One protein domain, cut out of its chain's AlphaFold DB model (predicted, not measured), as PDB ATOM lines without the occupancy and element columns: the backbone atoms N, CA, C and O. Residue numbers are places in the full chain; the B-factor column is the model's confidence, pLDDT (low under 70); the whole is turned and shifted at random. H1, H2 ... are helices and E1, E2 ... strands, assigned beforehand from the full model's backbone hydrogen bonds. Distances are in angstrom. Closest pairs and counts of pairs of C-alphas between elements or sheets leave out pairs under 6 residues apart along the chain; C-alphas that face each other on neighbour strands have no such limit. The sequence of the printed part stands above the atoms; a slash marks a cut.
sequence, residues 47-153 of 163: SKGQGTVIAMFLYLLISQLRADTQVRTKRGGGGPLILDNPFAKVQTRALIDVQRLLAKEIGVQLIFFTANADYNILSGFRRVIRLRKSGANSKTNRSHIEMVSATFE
ATOM      1  N   SER A  47     -43.499  -9.884  35.430       44.81
ATOM      2  CA  SER A  47     -43.562 -10.969  36.413       44.81
ATOM      3  C   SER A  47     -43.006 -12.319  35.958       44.81
ATOM      4  O   SER A  47     -43.573 -13.048  35.148       44.81
ATOM      5  N   LYS A  48     -41.933 -12.734  36.626       51.81
ATOM      6  CA  LYS A  48     -41.303 -14.050  36.523       51.81
ATOM      7  C   LYS A  48     -42.299 -15.244  36.483       51.81
ATOM      8  O   LYS A  48     -41.864 -16.315  36.068       51.81
ATOM      9  N   GLY A  49     -43.554 -15.118  36.945       50.72
ATOM     10  CA  GLY A  49     -44.603 -16.153  36.875       50.72
ATOM     11  C   GLY A  49     -45.541 -16.083  35.656       50.72
ATOM     12  O   GLY A  49     -46.010 -17.125  35.210       50.72
ATOM     13  N   GLN A  50     -45.768 -14.902  35.070       56.16
ATOM     14  CA  GLN A  50     -46.608 -14.742  33.872       56.16
ATOM     15  C   GLN A  50     -45.936 -15.354  32.636       56.16
ATOM     16  O   GLN A  50     -46.602 -15.994  31.826       56.16
ATOM     17  N   GLY A  51     -44.605 -15.245  32.537       61.72
ATOM     18  CA  GLY A  51     -43.839 -15.814  31.425       61.72
ATOM     19  C   GLY A  51     -44.024 -17.327  31.246       61.72
ATOM     20  O   GLY A  51     -44.103 -17.794  30.115       61.72
ATOM     21  N   THR A  52     -44.171 -18.091  32.336       62.78
ATOM     22  CA  THR A  52     -44.431 -19.541  32.259       62.78
ATOM     23  C   THR A  52     -45.793 -19.835  31.636       62.78
ATOM     24  O   THR A  52     -45.905 -20.717  30.789       62.78
ATOM     25  N   VAL A  53     -46.816 -19.072  32.022       64.31
ATOM     26  CA  VAL A  53     -48.181 -19.228  31.505       64.31
ATOM     27  C   VAL A  53     -48.244 -18.863  30.023       64.31
ATOM     28  O   VAL A  53     -48.803 -19.607  29.226       64.31
ATOM     29  N   ILE A  54     -47.615 -17.752  29.637       67.44
ATOM     30  CA  ILE A  54     -47.550 -17.305  28.240       67.44
ATOM     31  C   ILE A  54     -46.809 -18.328  27.377       67.44
ATOM     32  O   ILE A  54     -47.294 -18.697  26.312       67.44
ATOM     33  N   ALA A  55     -45.661 -18.829  27.847       67.88
ATOM     34  CA  ALA A  55     -44.908 -19.863  27.144       67.88
ATOM     35  C   ALA A  55     -45.727 -21.153  26.983       67.88
ATOM     36  O   ALA A  55     -45.696 -21.775  25.921       67.88
ATOM     37  N   MET A  56     -46.496 -21.532  28.008       71.00
ATOM     38  CA  MET A  56     -47.405 -22.671  27.938       71.00
ATOM     39  C   MET A  56     -48.525 -22.444  26.916       71.00
ATOM     40  O   MET A  56     -48.759 -23.316  26.084       71.00
ATOM     41  N   PHE A  57     -49.188 -21.288  26.929       70.19
ATOM     42  CA  PHE A  57     -50.222 -20.965  25.944       70.19
ATOM     43  C   PHE A  57     -49.679 -20.940  24.519       70.19
ATOM     44  O   PHE A  57     -50.291 -21.520  23.625       70.19
ATOM     45  N   LEU A  58     -48.501 -20.354  24.313       71.44
ATOM     46  CA  LEU A  58     -47.838 -20.346  23.016       71.44
ATOM     47  C   LEU A  58     -47.523 -21.770  22.544       71.44
ATOM     48  O   LEU A  58     -47.781 -22.105  21.392       71.44
ATOM     49  N   TYR A  59     -47.013 -22.626  23.431       72.81
ATOM     50  CA  TYR A  59     -46.770 -24.029  23.104       72.81
ATOM     51  C   TYR A  59     -48.062 -24.756  22.724       72.81
ATOM     52  O   TYR A  59     -48.085 -25.474  21.725       72.81
ATOM     53  N   LEU A  60     -49.131 -24.579  23.504       70.88
ATOM     54  CA  LEU A  60     -50.425 -25.199  23.231       70.88
ATOM     55  C   LEU A  60     -50.967 -24.756  21.867       70.88
ATOM     56  O   LEU A  60     -51.385 -25.595  21.074       70.88
ATOM     57  N   LEU A  61     -50.856 -23.466  21.551       73.31
ATOM     58  CA  LEU A  61     -51.261 -22.902  20.267       73.31
ATOM     59  C   LEU A  61     -50.426 -23.469  19.108       73.31
ATOM     60  O   LEU A  61     -50.979 -23.901  18.102       73.31
ATOM     61  N   ILE A  62     -49.104 -23.570  19.261       72.62
ATOM     62  CA  ILE A  62     -48.226 -24.206  18.262       72.62
ATOM     63  C   ILE A  62     -48.551 -25.693  18.107       72.62
ATOM     64  O   ILE A  62     -48.523 -26.218  16.995       72.62
ATOM     65  N   SER A  63     -48.868 -26.386  19.202       69.44
ATOM     66  CA  SER A  63     -49.279 -27.789  19.166       69.44
ATOM     67  C   SER A  63     -50.582 -27.965  18.387       69.44
ATOM     68  O   SER A  63     -50.663 -28.894  17.584       69.44
ATOM     69  N   GLN A  64     -51.552 -27.063  18.566       70.25
ATOM     70  CA  GLN A  64     -52.796 -27.042  17.796       70.25
ATOM     71  C   GLN A  64     -52.529 -26.768  16.310       70.25
ATOM     72  O   GLN A  64     -52.932 -27.556  15.462       70.25
ATOM     73  N   LEU A  65     -51.757 -25.726  15.982       70.12
ATOM     74  CA  LEU A  65     -51.394 -25.416  14.592       70.12
ATOM     75  C   LEU A  65     -50.659 -26.583  13.916       70.12
ATOM     76  O   LEU A  65     -50.878 -26.884  12.739       70.12
ATOM     77  N   ARG A  66     -49.792 -27.278  14.662       67.31
ATOM     78  CA  ARG A  66     -49.116 -28.490  14.191       67.31
ATOM     79  C   ARG A  66     -50.099 -29.643  13.993       67.31
ATOM     80  O   ARG A  66     -49.943 -30.392  13.035       67.31
ATOM     81  N   ALA A  67     -51.079 -29.812  14.874       65.75
ATOM     82  CA  ALA A  67     -52.122 -30.819  14.715       65.75
ATOM     83  C   ALA A  67     -52.949 -30.550  13.449       65.75
ATOM     84  O   ALA A  67     -53.057 -31.436  12.609       65.75
ATOM     85  N   ASP A  68     -53.415 -29.319  13.241       66.50
ATOM     86  CA  ASP A  68     -54.229 -28.931  12.082       66.50
ATOM     87  C   ASP A  68     -53.464 -29.087  10.755       66.50
ATOM     88  O   ASP A  68     -53.999 -29.574   9.753       66.50
ATOM     89  N   THR A  69     -52.169 -28.756  10.742       60.22
ATOM     90  CA  THR A  69     -51.297 -29.011   9.581       60.22
ATOM     91  C   THR A  69     -50.989 -30.499   9.381       60.22
ATOM     92  O   THR A  69     -50.818 -30.938   8.240       60.22
ATOM     93  N   GLN A  70     -50.969 -31.308  10.446       57.88
ATOM     94  CA  GLN A  70     -50.777 -32.759  10.360       57.88
ATOM     95  C   GLN A  70     -52.049 -33.561  10.057       57.88
ATOM     96  O   GLN A  70     -51.943 -34.652   9.494       57.88
ATOM     97  N   VAL A  71     -53.247 -33.010  10.288       52.69
ATOM     98  CA  VAL A  71     -54.521 -33.574   9.802       52.69
ATOM     99  C   VAL A  71     -54.514 -33.674   8.271       52.69
ATOM    100  O   VAL A  71     -54.980 -34.668   7.716       52.69
ATOM    101  N   ARG A  72     -53.850 -32.738   7.573       50.72
ATOM    102  CA  ARG A  72     -53.585 -32.842   6.122       50.72
ATOM    103  C   ARG A  72     -52.607 -33.965   5.737       50.72
ATOM    104  O   ARG A  72     -52.592 -34.373   4.581       50.72
ATOM    105  N   THR A  73     -51.806 -34.480   6.674       53.25
ATOM    106  CA  THR A  73     -50.785 -35.529   6.452       53.25
ATOM    107  C   THR A  73     -51.015 -36.817   7.267       53.25
ATOM    108  O   THR A  73     -50.123 -37.661   7.343       53.25
ATOM    109  N   LYS A  74     -52.223 -37.021   7.825       51.06
ATOM    110  CA  LYS A  74     -52.650 -38.215   8.596       51.06
ATOM    111  C   LYS A  74     -51.757 -38.589   9.795       51.06
ATOM    112  O   LYS A  74     -51.740 -39.748  10.207       51.06
ATOM    113  N   ARG A  75     -51.026 -37.642  10.387       49.69
ATOM    114  CA  ARG A  75     -50.308 -37.869  11.655       49.69
ATOM    115  C   ARG A  75     -51.126 -37.260  12.793       49.69
ATOM    116  O   ARG A  75     -51.493 -36.093  12.732       49.69
ATOM    117  N   GLY A  76     -51.487 -38.078  13.782       48.72
ATOM    118  CA  GLY A  76     -52.321 -37.653  14.907       48.72
ATOM    119  C   GLY A  76     -51.662 -36.521  15.697       48.72
ATOM    120  O   GLY A  76     -50.518 -36.649  16.132       48.72
ATOM    121  N   GLY A  77     -52.380 -35.409  15.853       52.50
ATOM    122  CA  GLY A  77     -52.015 -34.330  16.766       52.50
ATOM    123  C   GLY A  77     -52.420 -34.648  18.208       52.50
ATOM    124  O   GLY A  77     -53.351 -35.416  18.432       52.50
ATOM    125  N   GLY A  78     -51.719 -34.042  19.171       62.44
ATOM    126  CA  GLY A  78     -51.957 -34.223  20.609       62.44
ATOM    127  C   GLY A  78     -50.959 -35.188  21.257       62.44
ATOM    128  O   GLY A  78     -51.018 -36.398  21.070       62.44
ATOM    129  N   GLY A  79     -50.009 -34.638  22.016       72.50
ATOM    130  CA  GLY A  79     -49.026 -35.389  22.805       72.50
ATOM    131  C   GLY A  79     -48.905 -34.803  24.216       72.50
ATOM    132  O   GLY A  79     -49.472 -33.739  24.477       72.50
ATOM    133  N   PRO A  80     -48.202 -35.471  25.144       79.25
ATOM    134  CA  PRO A  80     -48.068 -34.972  26.505       79.25
ATOM    135  C   PRO A  80     -47.165 -33.731  26.566       79.25
ATOM    136  O   PRO A  80     -46.059 -33.728  26.027       79.25
ATOM    137  N   LEU A  81     -47.620 -32.693  27.271       81.44
ATOM    138  CA  LEU A  81     -46.808 -31.551  27.679       81.44
ATOM    139  C   LEU A  81     -46.383 -31.747  29.134       81.44
ATOM    140  O   LEU A  81     -47.211 -31.733  30.046       81.44
ATOM    141  N   ILE A  82     -45.078 -31.903  29.332       80.62
ATOM    142  CA  ILE A  82     -44.465 -32.068  30.646       80.62
ATOM    143  C   ILE A  82     -43.867 -30.729  31.077       80.62
ATOM    144  O   ILE A  82     -43.037 -30.175  30.356       80.62
ATOM    145  N   LEU A  83     -44.251 -30.223  32.251       80.38
ATOM    146  CA  LEU A  83     -43.638 -29.039  32.858       80.38
ATOM    147  C   LEU A  83     -43.044 -29.385  34.222       80.38
ATOM    148  O   LEU A  83     -43.699 -30.018  35.052       80.38
ATOM    149  N   ASP A  84     -41.826 -28.908  34.461       80.38
ATOM    150  CA  ASP A  84     -41.192 -28.971  35.772       80.38
ATOM    151  C   ASP A  84     -41.371 -27.642  36.511       80.38
ATOM    152  O   ASP A  84     -41.011 -26.563  36.038       80.38
ATOM    153  N   ASN A  85     -41.999 -27.745  37.671       74.25
ATOM    154  CA  ASN A  85     -42.334 -26.693  38.606       74.25
ATOM    155  C   ASN A  85     -42.990 -25.438  37.989       74.25
ATOM    156  O   ASN A  85     -42.558 -24.314  38.276       74.25
ATOM    157  N   PRO A  86     -44.071 -25.570  37.190       69.31
ATOM    158  CA  PRO A  86     -44.727 -24.406  36.590       69.31
ATOM    159  C   PRO A  86     -45.315 -23.454  37.649       69.31
ATOM    160  O   PRO A  86     -45.411 -22.249  37.415       69.31
ATOM    161  N   PHE A  87     -45.631 -23.971  38.842       71.94
ATOM    162  CA  PHE A  87     -46.224 -23.239  39.969       71.94
ATOM    163  C   PHE A  87     -45.206 -22.727  40.992       71.94
ATOM    164  O   PHE A  87     -45.591 -22.332  42.091       71.94
ATOM    165  N   ALA A  88     -43.910 -22.719  40.657       59.41
ATOM    166  CA  ALA A  88     -42.850 -22.196  41.528       59.41
ATOM    167  C   ALA A  88     -43.096 -20.748  41.993       59.41
ATOM    168  O   ALA A  88     -42.473 -20.273  42.938       59.41
ATOM    169  N   LYS A  89     -43.959 -20.020  41.280       61.47
ATOM    170  CA  LYS A  89     -44.371 -18.647  41.563       61.47
ATOM    171  C   LYS A  89     -45.882 -18.629  41.716       61.47
ATOM    172  O   LYS A  89     -46.561 -19.412  41.054       61.47
ATOM    173  N   VAL A  90     -46.378 -17.730  42.563       55.03
ATOM    174  CA  VAL A  90     -47.807 -17.582  42.861       55.03
ATOM    175  C   VAL A  90     -48.586 -17.445  41.550       55.03
ATOM    176  O   VAL A  90     -48.468 -16.440  40.849       55.03
ATOM    177  N   GLN A  91     -49.343 -18.484  41.205       63.38
ATOM    178  CA  GLN A  91     -50.343 -18.466  40.144       63.38
ATOM    179  C   GLN A  91     -51.709 -18.587  40.809       63.38
ATOM    180  O   GLN A  91     -51.884 -19.384  41.730       63.38
ATOM    181  N   THR A  92     -52.675 -17.788  40.366       69.69
ATOM    182  CA  THR A  92     -54.045 -17.904  40.868       69.69
ATOM    183  C   THR A  92     -54.683 -19.187  40.341       69.69
ATOM    184  O   THR A  92     -54.363 -19.656  39.245       69.69
ATOM    185  N   ARG A  93     -55.633 -19.745  41.096       73.62
ATOM    186  CA  ARG A  93     -56.413 -20.916  40.672       73.62
ATOM    187  C   ARG A  93     -57.060 -20.712  39.296       73.62
ATOM    188  O   ARG A  93     -56.952 -21.582  38.439       73.62
ATOM    189  N   ALA A  94     -57.616 -19.527  39.051       71.00
ATOM    190  CA  ALA A  94     -58.212 -19.168  37.766       71.00
ATOM    191  C   ALA A  94     -57.244 -19.359  36.580       71.00
ATOM    192  O   ALA A  94     -57.621 -19.919  35.557       71.00
ATOM    193  N   LEU A  95     -55.975 -18.962  36.727       70.75
ATOM    194  CA  LEU A  95     -54.957 -19.125  35.681       70.75
ATOM    195  C   LEU A  95     -54.630 -20.596  35.402       70.75
ATOM    196  O   LEU A  95     -54.387 -20.966  34.252       70.75
ATOM    197  N   ILE A  96     -54.620 -21.430  36.440       77.31
ATOM    198  CA  ILE A  96     -54.379 -22.871  36.321       77.31
ATOM    199  C   ILE A  96     -55.558 -23.546  35.615       77.31
ATOM    200  O   ILE A  96     -55.355 -24.388  34.741       77.31
ATOM    201  N   ASP A  97     -56.787 -23.157  35.947       80.25
ATOM    202  CA  ASP A  97     -57.983 -23.727  35.329       80.25
ATOM    203  C   ASP A  97     -58.090 -23.367  33.843       80.25
ATOM    204  O   ASP A  97     -58.369 -24.251  33.035       80.25
ATOM    205  N   VAL A  98     -57.758 -22.131  33.449       77.94
ATOM    206  CA  VAL A  98     -57.700 -21.732  32.028       77.94
ATOM    207  C   VAL A  98     -56.657 -22.551  31.261       77.94
ATOM    208  O   VAL A  98     -56.946 -23.063  30.180       77.94
ATOM    209  N   GLN A  99     -55.458 -22.734  31.823       77.69
ATOM    210  CA  GLN A  99     -54.401 -23.572  31.239       77.69
ATOM    211  C   GLN A  99     -54.861 -25.019  31.017       77.69
ATOM    212  O   GLN A  99     -54.588 -25.613  29.972       77.69
ATOM    213  N   ARG A 100     -55.578 -25.582  31.992       83.56
ATOM    214  CA  ARG A 100     -56.103 -26.947  31.927       83.56
ATOM    215  C   ARG A 100     -57.240 -27.094  30.927       83.56
ATOM    216  O   ARG A 100     -57.251 -28.073  30.185       83.56
ATOM    217  N   LEU A 101     -58.171 -26.143  30.913       82.25
ATOM    218  CA  LEU A 101     -59.283 -26.128  29.968       82.25
ATOM    219  C   LEU A 101     -58.753 -26.037  28.539       82.25
ATOM    220  O   LEU A 101     -59.082 -26.881  27.717       82.25
ATOM    221  N   LEU A 102     -57.843 -25.098  28.274       78.31
ATOM    222  CA  LEU A 102     -57.260 -24.935  26.948       78.31
ATOM    223  C   LEU A 102     -56.529 -26.199  26.477       78.31
ATOM    224  O   LEU A 102     -56.701 -26.624  25.340       78.31
ATOM    225  N   ALA A 103     -55.731 -26.828  27.342       80.31
ATOM    226  CA  ALA A 103     -55.041 -28.061  26.975       80.31
ATOM    227  C   ALA A 103     -56.009 -29.219  26.695       80.31
ATOM    228  O   ALA A 103     -55.746 -30.014  25.796       80.31
ATOM    229  N   LYS A 104     -57.131 -29.297  27.425       82.50
ATOM    230  CA  LYS A 104     -58.197 -30.270  27.160       82.50
ATOM    231  C   LYS A 104     -58.812 -30.047  25.777       82.50
ATOM    232  O   LYS A 104     -58.913 -31.013  25.027       82.50
ATOM    233  N   GLU A 105     -59.164 -28.808  25.438       80.00
ATOM    234  CA  GLU A 105     -59.748 -28.465  24.132       80.00
ATOM    235  C   GLU A 105     -58.782 -28.748  22.970       80.00
ATOM    236  O   GLU A 105     -59.189 -29.226  21.917       80.00
ATOM    237  N   ILE A 106     -57.482 -28.530  23.183       74.31
ATOM    238  CA  ILE A 106     -56.419 -28.774  22.189       74.31
ATOM    239  C   ILE A 106     -55.989 -30.258  22.131       74.31
ATOM    240  O   ILE A 106     -55.186 -30.663  21.290       74.31
ATOM    241  N   GLY A 107     -56.494 -31.108  23.030       75.19
ATOM    242  CA  GLY A 107     -56.124 -32.525  23.088       75.19
ATOM    243  C   GLY A 107     -54.689 -32.780  23.575       75.19
ATOM    244  O   GLY A 107     -54.083 -33.799  23.241       75.19
ATOM    245  N   VAL A 108     -54.120 -31.867  24.366       82.50
ATOM    246  CA  VAL A 108     -52.793 -32.012  24.985       82.50
ATOM    247  C   VAL A 108     -52.933 -32.527  26.416       82.50
ATOM    248  O   VAL A 108     -53.612 -31.937  27.256       82.50
ATOM    249  N   GLN A 109     -52.224 -33.611  26.731       85.25
ATOM    250  CA  GLN A 109     -52.156 -34.122  28.097       85.25
ATOM    251  C   GLN A 109     -51.147 -33.309  28.915       85.25
ATOM    252  O   GLN A 109     -49.947 -33.375  28.665       85.25
ATOM    253  N   LEU A 110     -51.611 -32.586  29.933       84.94
ATOM    254  CA  LEU A 110     -50.727 -31.864  30.851       84.94
ATOM    255  C   LEU A 110     -50.187 -32.780  31.951       84.94
ATOM    256  O   LEU A 110     -50.956 -33.448  32.643       84.94
ATOM    257  N   ILE A 111     -48.868 -32.765  32.139       88.25
ATOM    258  CA  ILE A 111     -48.163 -33.460  33.217       88.25
ATOM    259  C   ILE A 111     -47.277 -32.443  33.931       88.25
ATOM    260  O   ILE A 111     -46.358 -31.887  33.333       88.25
ATOM    261  N   PHE A 112     -47.537 -32.202  35.214       86.62
ATOM    262  CA  PHE A 112     -46.766 -31.251  36.010       86.62
ATOM    263  C   PHE A 112     -46.016 -31.954  37.130       86.62
ATOM    264  O   PHE A 112     -46.604 -32.703  37.908       86.62
ATOM    265  N   PHE A 113     -44.728 -31.655  37.245       87.44
ATOM    266  CA  PHE A 113     -43.952 -31.924  38.447       87.44
ATOM    267  C   PHE A 113     -43.914 -30.644  39.270       87.44
ATOM    268  O   PHE A 113     -43.656 -29.574  38.734       87.44
ATOM    269  N   THR A 114     -44.222 -30.696  40.562       84.44
ATOM    270  CA  THR A 114     -44.147 -29.505  41.412       84.44
ATOM    271  C   THR A 114     -43.830 -29.882  42.848       84.44
ATOM    272  O   THR A 114     -44.269 -30.920  43.340       84.44
ATOM    273  N   ALA A 115     -43.067 -29.022  43.518       83.56
ATOM    274  CA  ALA A 115     -42.868 -29.087  44.963       83.56
ATOM    275  C   ALA A 115     -43.990 -28.367  45.737       83.56
ATOM    276  O   ALA A 115     -44.022 -28.420  46.964       83.56
ATOM    277  N   ASN A 116     -44.896 -27.673  45.037       76.44
ATOM    278  CA  ASN A 116     -45.994 -26.949  45.655       76.44
ATOM    279  C   ASN A 116     -47.133 -27.918  46.018       76.44
ATOM    280  O   ASN A 116     -47.754 -28.520  45.144       76.44
ATOM    281  N   ALA A 117     -47.388 -28.065  47.318       73.81
ATOM    282  CA  ALA A 117     -48.413 -28.951  47.860       73.81
ATOM    283  C   ALA A 117     -49.750 -28.242  48.154       73.81
ATOM    284  O   ALA A 117     -50.616 -28.840  48.796       73.81
ATOM    285  N   ASP A 118     -49.920 -26.987  47.715       81.25
ATOM    286  CA  ASP A 118     -51.139 -26.208  47.937       81.25
ATOM    287  C   ASP A 118     -52.366 -26.926  47.352       81.25
ATOM    288  O   ASP A 118     -52.473 -27.171  46.146       81.25
ATOM    289  N   TYR A 119     -53.317 -27.251  48.227       76.31
ATOM    290  CA  TYR A 119     -54.567 -27.906  47.860       76.31
ATOM    291  C   TYR A 119     -55.369 -27.100  46.829       76.31
ATOM    292  O   TYR A 119     -56.017 -27.684  45.959       76.31
ATOM    293  N   ASN A 120     -55.288 -25.769  46.860       73.50
ATOM    294  CA  ASN A 120     -55.973 -24.917  45.891       73.50
ATOM    295  C   ASN A 120     -55.433 -25.112  44.474       73.50
ATOM    296  O   ASN A 120     -56.191 -24.981  43.520       73.50
ATOM    297  N   ILE A 121     -54.156 -25.459  44.322       75.19
ATOM    298  CA  ILE A 121     -53.539 -25.769  43.029       75.19
ATOM    299  C   ILE A 121     -53.874 -27.207  42.632       75.19
ATOM    300  O   ILE A 121     -54.286 -27.467  41.502       75.19
ATOM    301  N   LEU A 122     -53.736 -28.142  43.575       81.25
ATOM    302  CA  LEU A 122     -53.876 -29.574  43.318       81.25
ATOM    303  C   LEU A 122     -55.319 -30.019  43.060       81.25
ATOM    304  O   LEU A 122     -55.513 -30.923  42.256       81.25
ATOM    305  N   SER A 123     -56.320 -29.379  43.668       78.88
ATOM    306  CA  SER A 123     -57.747 -29.719  43.491       78.88
ATOM    307  C   SER A 123     -58.284 -29.447  42.085       78.88
ATOM    308  O   SER A 123     -59.398 -29.843  41.763       78.88
ATOM    309  N   GLY A 124     -57.513 -28.783  41.222       77.81
ATOM    310  CA  GLY A 124     -57.810 -28.799  39.798       77.81
ATOM    311  C   GLY A 124     -57.531 -30.175  39.183       77.81
ATOM    312  O   GLY A 124     -58.254 -30.632  38.311       77.81
ATOM    313  N   PHE A 125     -56.481 -30.871  39.600       84.88
ATOM    314  CA  PHE A 125     -55.970 -32.030  38.878       84.88
ATOM    315  C   PHE A 125     -56.712 -33.314  39.226       84.88
ATOM    316  O   PHE A 125     -56.729 -33.760  40.364       84.88
ATOM    317  N   ARG A 126     -57.202 -33.985  38.183       85.25
ATOM    318  CA  ARG A 126     -57.874 -35.288  38.290       85.25
ATOM    319  C   ARG A 126     -56.947 -36.422  38.721       85.25
ATOM    320  O   ARG A 126     -57.403 -37.462  39.180       85.25
ATOM    321  N   ARG A 127     -55.644 -36.267  38.474       89.88
ATOM    322  CA  ARG A 127     -54.611 -37.243  38.828       89.88
ATOM    323  C   ARG A 127     -53.504 -36.532  39.580       89.88
ATOM    324  O   ARG A 127     -52.826 -35.682  39.006       89.88
ATOM    325  N   VAL A 128     -53.314 -36.900  40.840       91.44
ATOM    326  CA  VAL A 128     -52.266 -36.342  41.698       91.44
ATOM    327  C   VAL A 128     -51.474 -37.491  42.292       91.44
ATOM    328  O   VAL A 128     -52.015 -38.302  43.036       91.44
ATOM    329  N   ILE A 129     -50.182 -37.553  41.973       92.50
ATOM    330  CA  ILE A 129     -49.259 -38.549  42.519       92.50
ATOM    331  C   ILE A 129     -48.309 -37.825  43.464       92.50
ATOM    332  O   ILE A 129     -47.529 -36.972  43.039       92.50
ATOM    333  N   ARG A 130     -48.370 -38.161  44.753       91.50
ATOM    334  CA  ARG A 130     -47.451 -37.628  45.758       91.50
ATOM    335  C   ARG A 130     -46.243 -38.532  45.862       91.50
ATOM    336  O   ARG A 130     -46.359 -39.729  46.120       91.50
ATOM    337  N   LEU A 131     -45.081 -37.926  45.689       92.19
ATOM    338  CA  LEU A 131     -43.792 -38.588  45.735       92.19
ATOM    339  C   LEU A 131     -43.002 -38.071  46.939       92.19
ATOM    340  O   LEU A 131     -43.051 -36.881  47.246       92.19
ATOM    341  N   ARG A 132     -42.249 -38.951  47.601       89.44
ATOM    342  CA  ARG A 132     -41.250 -38.560  48.603       89.44
ATOM    343  C   ARG A 132     -39.900 -39.171  48.274       89.44
ATOM    344  O   ARG A 132     -39.812 -40.221  47.644       89.44
ATOM    345  N   LYS A 133     -38.837 -38.524  48.743       88.62
ATOM    346  CA  LYS A 133     -37.503 -39.117  48.724       88.62
ATOM    347  C   LYS A 133     -37.479 -40.268  49.731       88.62
ATOM    348  O   LYS A 133     -37.635 -40.039  50.928       88.62
ATOM    349  N   SER A 134     -37.288 -41.486  49.242       81.50
ATOM    350  CA  SER A 134     -36.915 -42.620  50.082       81.50
ATOM    351  C   SER A 134     -35.491 -42.388  50.589       81.50
ATOM    352  O   SER A 134     -34.651 -41.834  49.869       81.50
ATOM    353  N   GLY A 135     -35.212 -42.806  51.825       76.44
ATOM    354  CA  GLY A 135     -33.867 -42.751  52.399       76.44
ATOM    355  C   GLY A 135     -32.819 -43.361  51.460       76.44
ATOM    356  O   GLY A 135     -33.138 -44.193  50.606       76.44
ATOM    357  N   ALA A 136     -31.565 -42.919  51.587       77.56
ATOM    358  CA  ALA A 136     -30.485 -43.458  50.770       77.56
ATOM    359  C   ALA A 136     -30.317 -44.953  51.061       77.56
ATOM    360  O   ALA A 136     -30.207 -45.359  52.219       77.56
ATOM    361  N   ASN A 137     -30.299 -45.775  50.011       77.88
ATOM    362  CA  ASN A 137     -30.013 -47.193  50.159       77.88
ATOM    363  C   ASN A 137     -28.588 -47.344  50.706       77.88
ATOM    364  O   ASN A 137     -27.623 -47.015  50.017       77.88
ATOM    365  N   SER A 138     -28.464 -47.852  51.931       76.88
ATOM    366  CA  SER A 138     -27.193 -47.965  52.653       76.88
ATOM    367  C   SER A 138     -26.171 -48.881  51.974       76.88
ATOM    368  O   SER A 138     -24.982 -48.770  52.249       76.88
ATOM    369  N   LYS A 139     -26.608 -49.761  51.063       81.50
ATOM    370  CA  LYS A 139     -25.728 -50.664  50.308       81.50
ATOM    371  C   LYS A 139     -25.267 -50.086  48.974       81.50
ATOM    372  O   LYS A 139     -24.185 -50.423  48.511       81.50
ATOM    373  N   THR A 140     -26.085 -49.253  48.328       84.31
ATOM    374  CA  THR A 140     -25.807 -48.757  46.966       84.31
ATOM    375  C   THR A 140     -25.586 -47.247  46.891       84.31
ATOM    376  O   THR A 140     -25.329 -46.741  45.803       84.31
ATOM    377  N   ASN A 141     -25.747 -46.513  47.999       81.06
ATOM    378  CA  ASN A 141     -25.740 -45.045  48.078       81.06
ATOM    379  C   ASN A 141     -26.693 -44.344  47.091       81.06
ATOM    380  O   ASN A 141     -26.536 -43.165  46.773       81.06
ATOM    381  N   ARG A 142     -27.721 -45.049  46.602       82.62
ATOM    382  CA  ARG A 142     -28.708 -44.481  45.673       82.62
ATOM    383  C   ARG A 142     -29.856 -43.859  46.454       82.62
ATOM    384  O   ARG A 142     -30.383 -44.465  47.384       82.62
ATOM    385  N   SER A 143     -30.252 -42.655  46.050       81.44
ATOM    386  CA  SER A 143     -31.486 -42.017  46.511       81.44
ATOM    387  C   SER A 143     -32.631 -42.455  45.611       81.44
ATOM    388  O   SER A 143     -32.521 -42.364  44.391       81.44
ATOM    389  N   HIS A 144     -33.707 -42.951  46.209       84.38
ATOM    390  CA  HIS A 144     -34.883 -43.414  45.480       84.38
ATOM    391  C   HIS A 144     -36.040 -42.452  45.748       84.38
ATOM    392  O   HIS A 144     -36.059 -41.752  46.761       84.38
ATOM    393  N   ILE A 145     -37.000 -42.405  44.834       88.75
ATOM    394  CA  ILE A 145     -38.266 -41.714  45.046       88.75
ATOM    395  C   ILE A 145     -39.330 -42.793  45.161       88.75
ATOM    396  O   ILE A 145     -39.354 -43.721  44.356       88.75
ATOM    397  N   GLU A 146     -40.184 -42.680  46.166       90.69
ATOM    398  CA  GLU A 146     -41.302 -43.591  46.370       90.69
ATOM    399  C   GLU A 146     -42.625 -42.833  46.340       90.69
ATOM    400  O   GLU A 146     -42.711 -41.659  46.717       90.69
ATOM    401  N   MET A 147     -43.660 -43.514  45.858       92.62
ATOM    402  CA  MET A 147     -45.018 -42.997  45.891       92.62
ATOM    403  C   MET A 147     -45.549 -43.085  47.318       92.62
ATOM    404  O   MET A 147     -45.532 -44.148  47.930       92.62
ATOM    405  N   VAL A 148     -46.036 -41.961  47.833       92.25
ATOM    406  CA  VAL A 148     -46.695 -41.889  49.141       92.25
ATOM    407  C   VAL A 148     -48.184 -42.140  48.994       92.25
ATOM    408  O   VAL A 148     -48.778 -42.879  49.770       92.25
ATOM    409  N   SER A 149     -48.792 -41.496  48.002       90.94
ATOM    410  CA  SER A 149     -50.215 -41.614  47.720       90.94
ATOM    411  C   SER A 149     -50.489 -41.251  46.268       90.94
ATOM    412  O   SER A 149     -49.742 -40.480  45.657       90.94
ATOM    413  N   ALA A 150     -51.599 -41.748  45.739       90.31
ATOM    414  CA  ALA A 150     -52.118 -41.319  44.456       90.31
ATOM    415  C   ALA A 150     -53.632 -41.124  44.539       90.31
ATOM    416  O   ALA A 150     -54.338 -41.944  45.120       90.31
ATOM    417  N   THR A 151     -54.104 -40.028  43.956       89.62
ATOM    418  CA  THR A 151     -55.522 -39.712  43.805       89.62
ATOM    419  C   THR A 151     -55.855 -39.759  42.324       89.62
ATOM    420  O   THR A 151     -55.169 -39.123  41.519       89.62
ATOM    421  N   PHE A 152     -56.904 -40.502  41.978       88.69
ATOM    422  CA  PHE A 152     -57.431 -40.610  40.624       88.69
ATOM    423  C   PHE A 152     -58.943 -40.389  40.682       88.69
ATOM    424  O   PHE A 152     -59.657 -41.179  41.287       88.69
ATOM    425  N   GLU A 153     -59.421 -39.305  40.082       81.12
ATOM    426  CA  GLU A 153     -60.854 -39.078  39.888       81.12
ATOM    427  C   GLU A 153     -61.302 -39.721  38.570       81.12
ATOM    428  O   GLU A 153     -60.824 -39.344  37.488       81.12
TER     429      GLU A 153
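What this domain is: This is residues 47 to 153 of the 163 residues of an uncharacterized protein of Methylomonas sp. DH-1 (UniProt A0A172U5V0). This is an elongated, loosely built model in which two helices, H1 and H2, stand side by side toward one end, a small sheet of two short strands, E1 and E2, sits in the middle, and a two-stranded hairpin, E3 and E4, reaches to the other end. The little helix H3 packs on the beginning of H2, while the turn between E3 and E4 makes the far tip of the long axis. The printed part has 107 residues with three named helices and four named strands, in the order H1, E1, H2, E2, H3, E3, E4. The sheet E1 E2 is parallel, the sheet E3 E4 is antiparallel, and the class is mixed, helices and strands. The whole is loose, with a radius of gyration of the C-alphas of 16.9 A, and spans 55 by 33 by 29 A.

Where its parts are: The printed part begins at Ser 47, and helix H1 follows at residues 50 to 71, from C-alpha 50 at (-46.608, -14.742, 33.872) to C-alpha 71 at (-54.521, -33.574, 9.802), a length of 31.6 A. Strand E1 is residues 80 to 84, 13.0 A from first to last C-alpha. Helix H2, residues 93 to 105, is 18.5 A long and begins with C-alpha 93 at (-56.413, -20.916, 40.672). Strand E2 is residues 109 to 113, 13.4 A, and the short helix H3 is residues 119 to 122, 4.9 A. Strand E3 is residues 127 to 134, 21.6 A. Strand E4 is residues 144 to 152, 23.2 A, and ends with C-alpha 152 at (-57.431, -40.610, 40.624).

How they stand to each other: H1 and H2 touch, with H1 using residues 53 to 60 alone; their closest C-alphas, those of Leu 60 and Ala 103, are 6.6 A apart. The two helices run the same way at a shallow tilt of 9 degrees. In H1 and H2 every O i to N i+4 pair is within hydrogen-bond range, and H3 is too short for such a pair. H1 and E1 are near each other, with 6 pairs of C-alphas within 10 A. E1, H2 and E2 form a strand-helix-strand unit, two parallel neighbour strands with a helix between them along the chain, and its crossover is right-handed. E1 and E2 are parallel at 18 degrees, with N 81 and O 109 at 2.8 A and N 111 and O 81 at 2.9 A, both within hydrogen-bond range. The closest C-alphas of H2 and E2, those of Ala 103 and Gln 109, are 6.8 A apart. H2, with residues 93 to 96 alone, only just touches H3, with 3 pairs of C-alphas within 8 A; the closest are those of Arg 93 and Ile 121, 6.1 A apart. E2 and E3 are near each other, with 7 pairs of C-alphas within 10 A. E3 and E4 are a hairpin, antiparallel at 158 degrees, with N 130 and O 149 at 2.8 A and N 134 and O 144 at 2.8 A, within hydrogen-bond range. E4 bends by 53 degrees at residue 149. H1 and E3 are apart, and H2 and E4 are apart.

The domain as a whole: The two C-alphas farthest apart, those of Arg 72 and Ser 138, are 55.6 A from each other, and those of Ser 47 and Glu 153 are 33.2 A apart. The printed part has no cut. No link is long: those from H2 to E2, E2 to H3 and H3 to E3 are tight, and those from H1 to E1, E1 to H2 and E3 to E4 are short. The mean pLDDT of the printed part is 74.9, with 29 residues under 70, namely 47 to 55, 63, 66 to 78, 86 and 88 to 92.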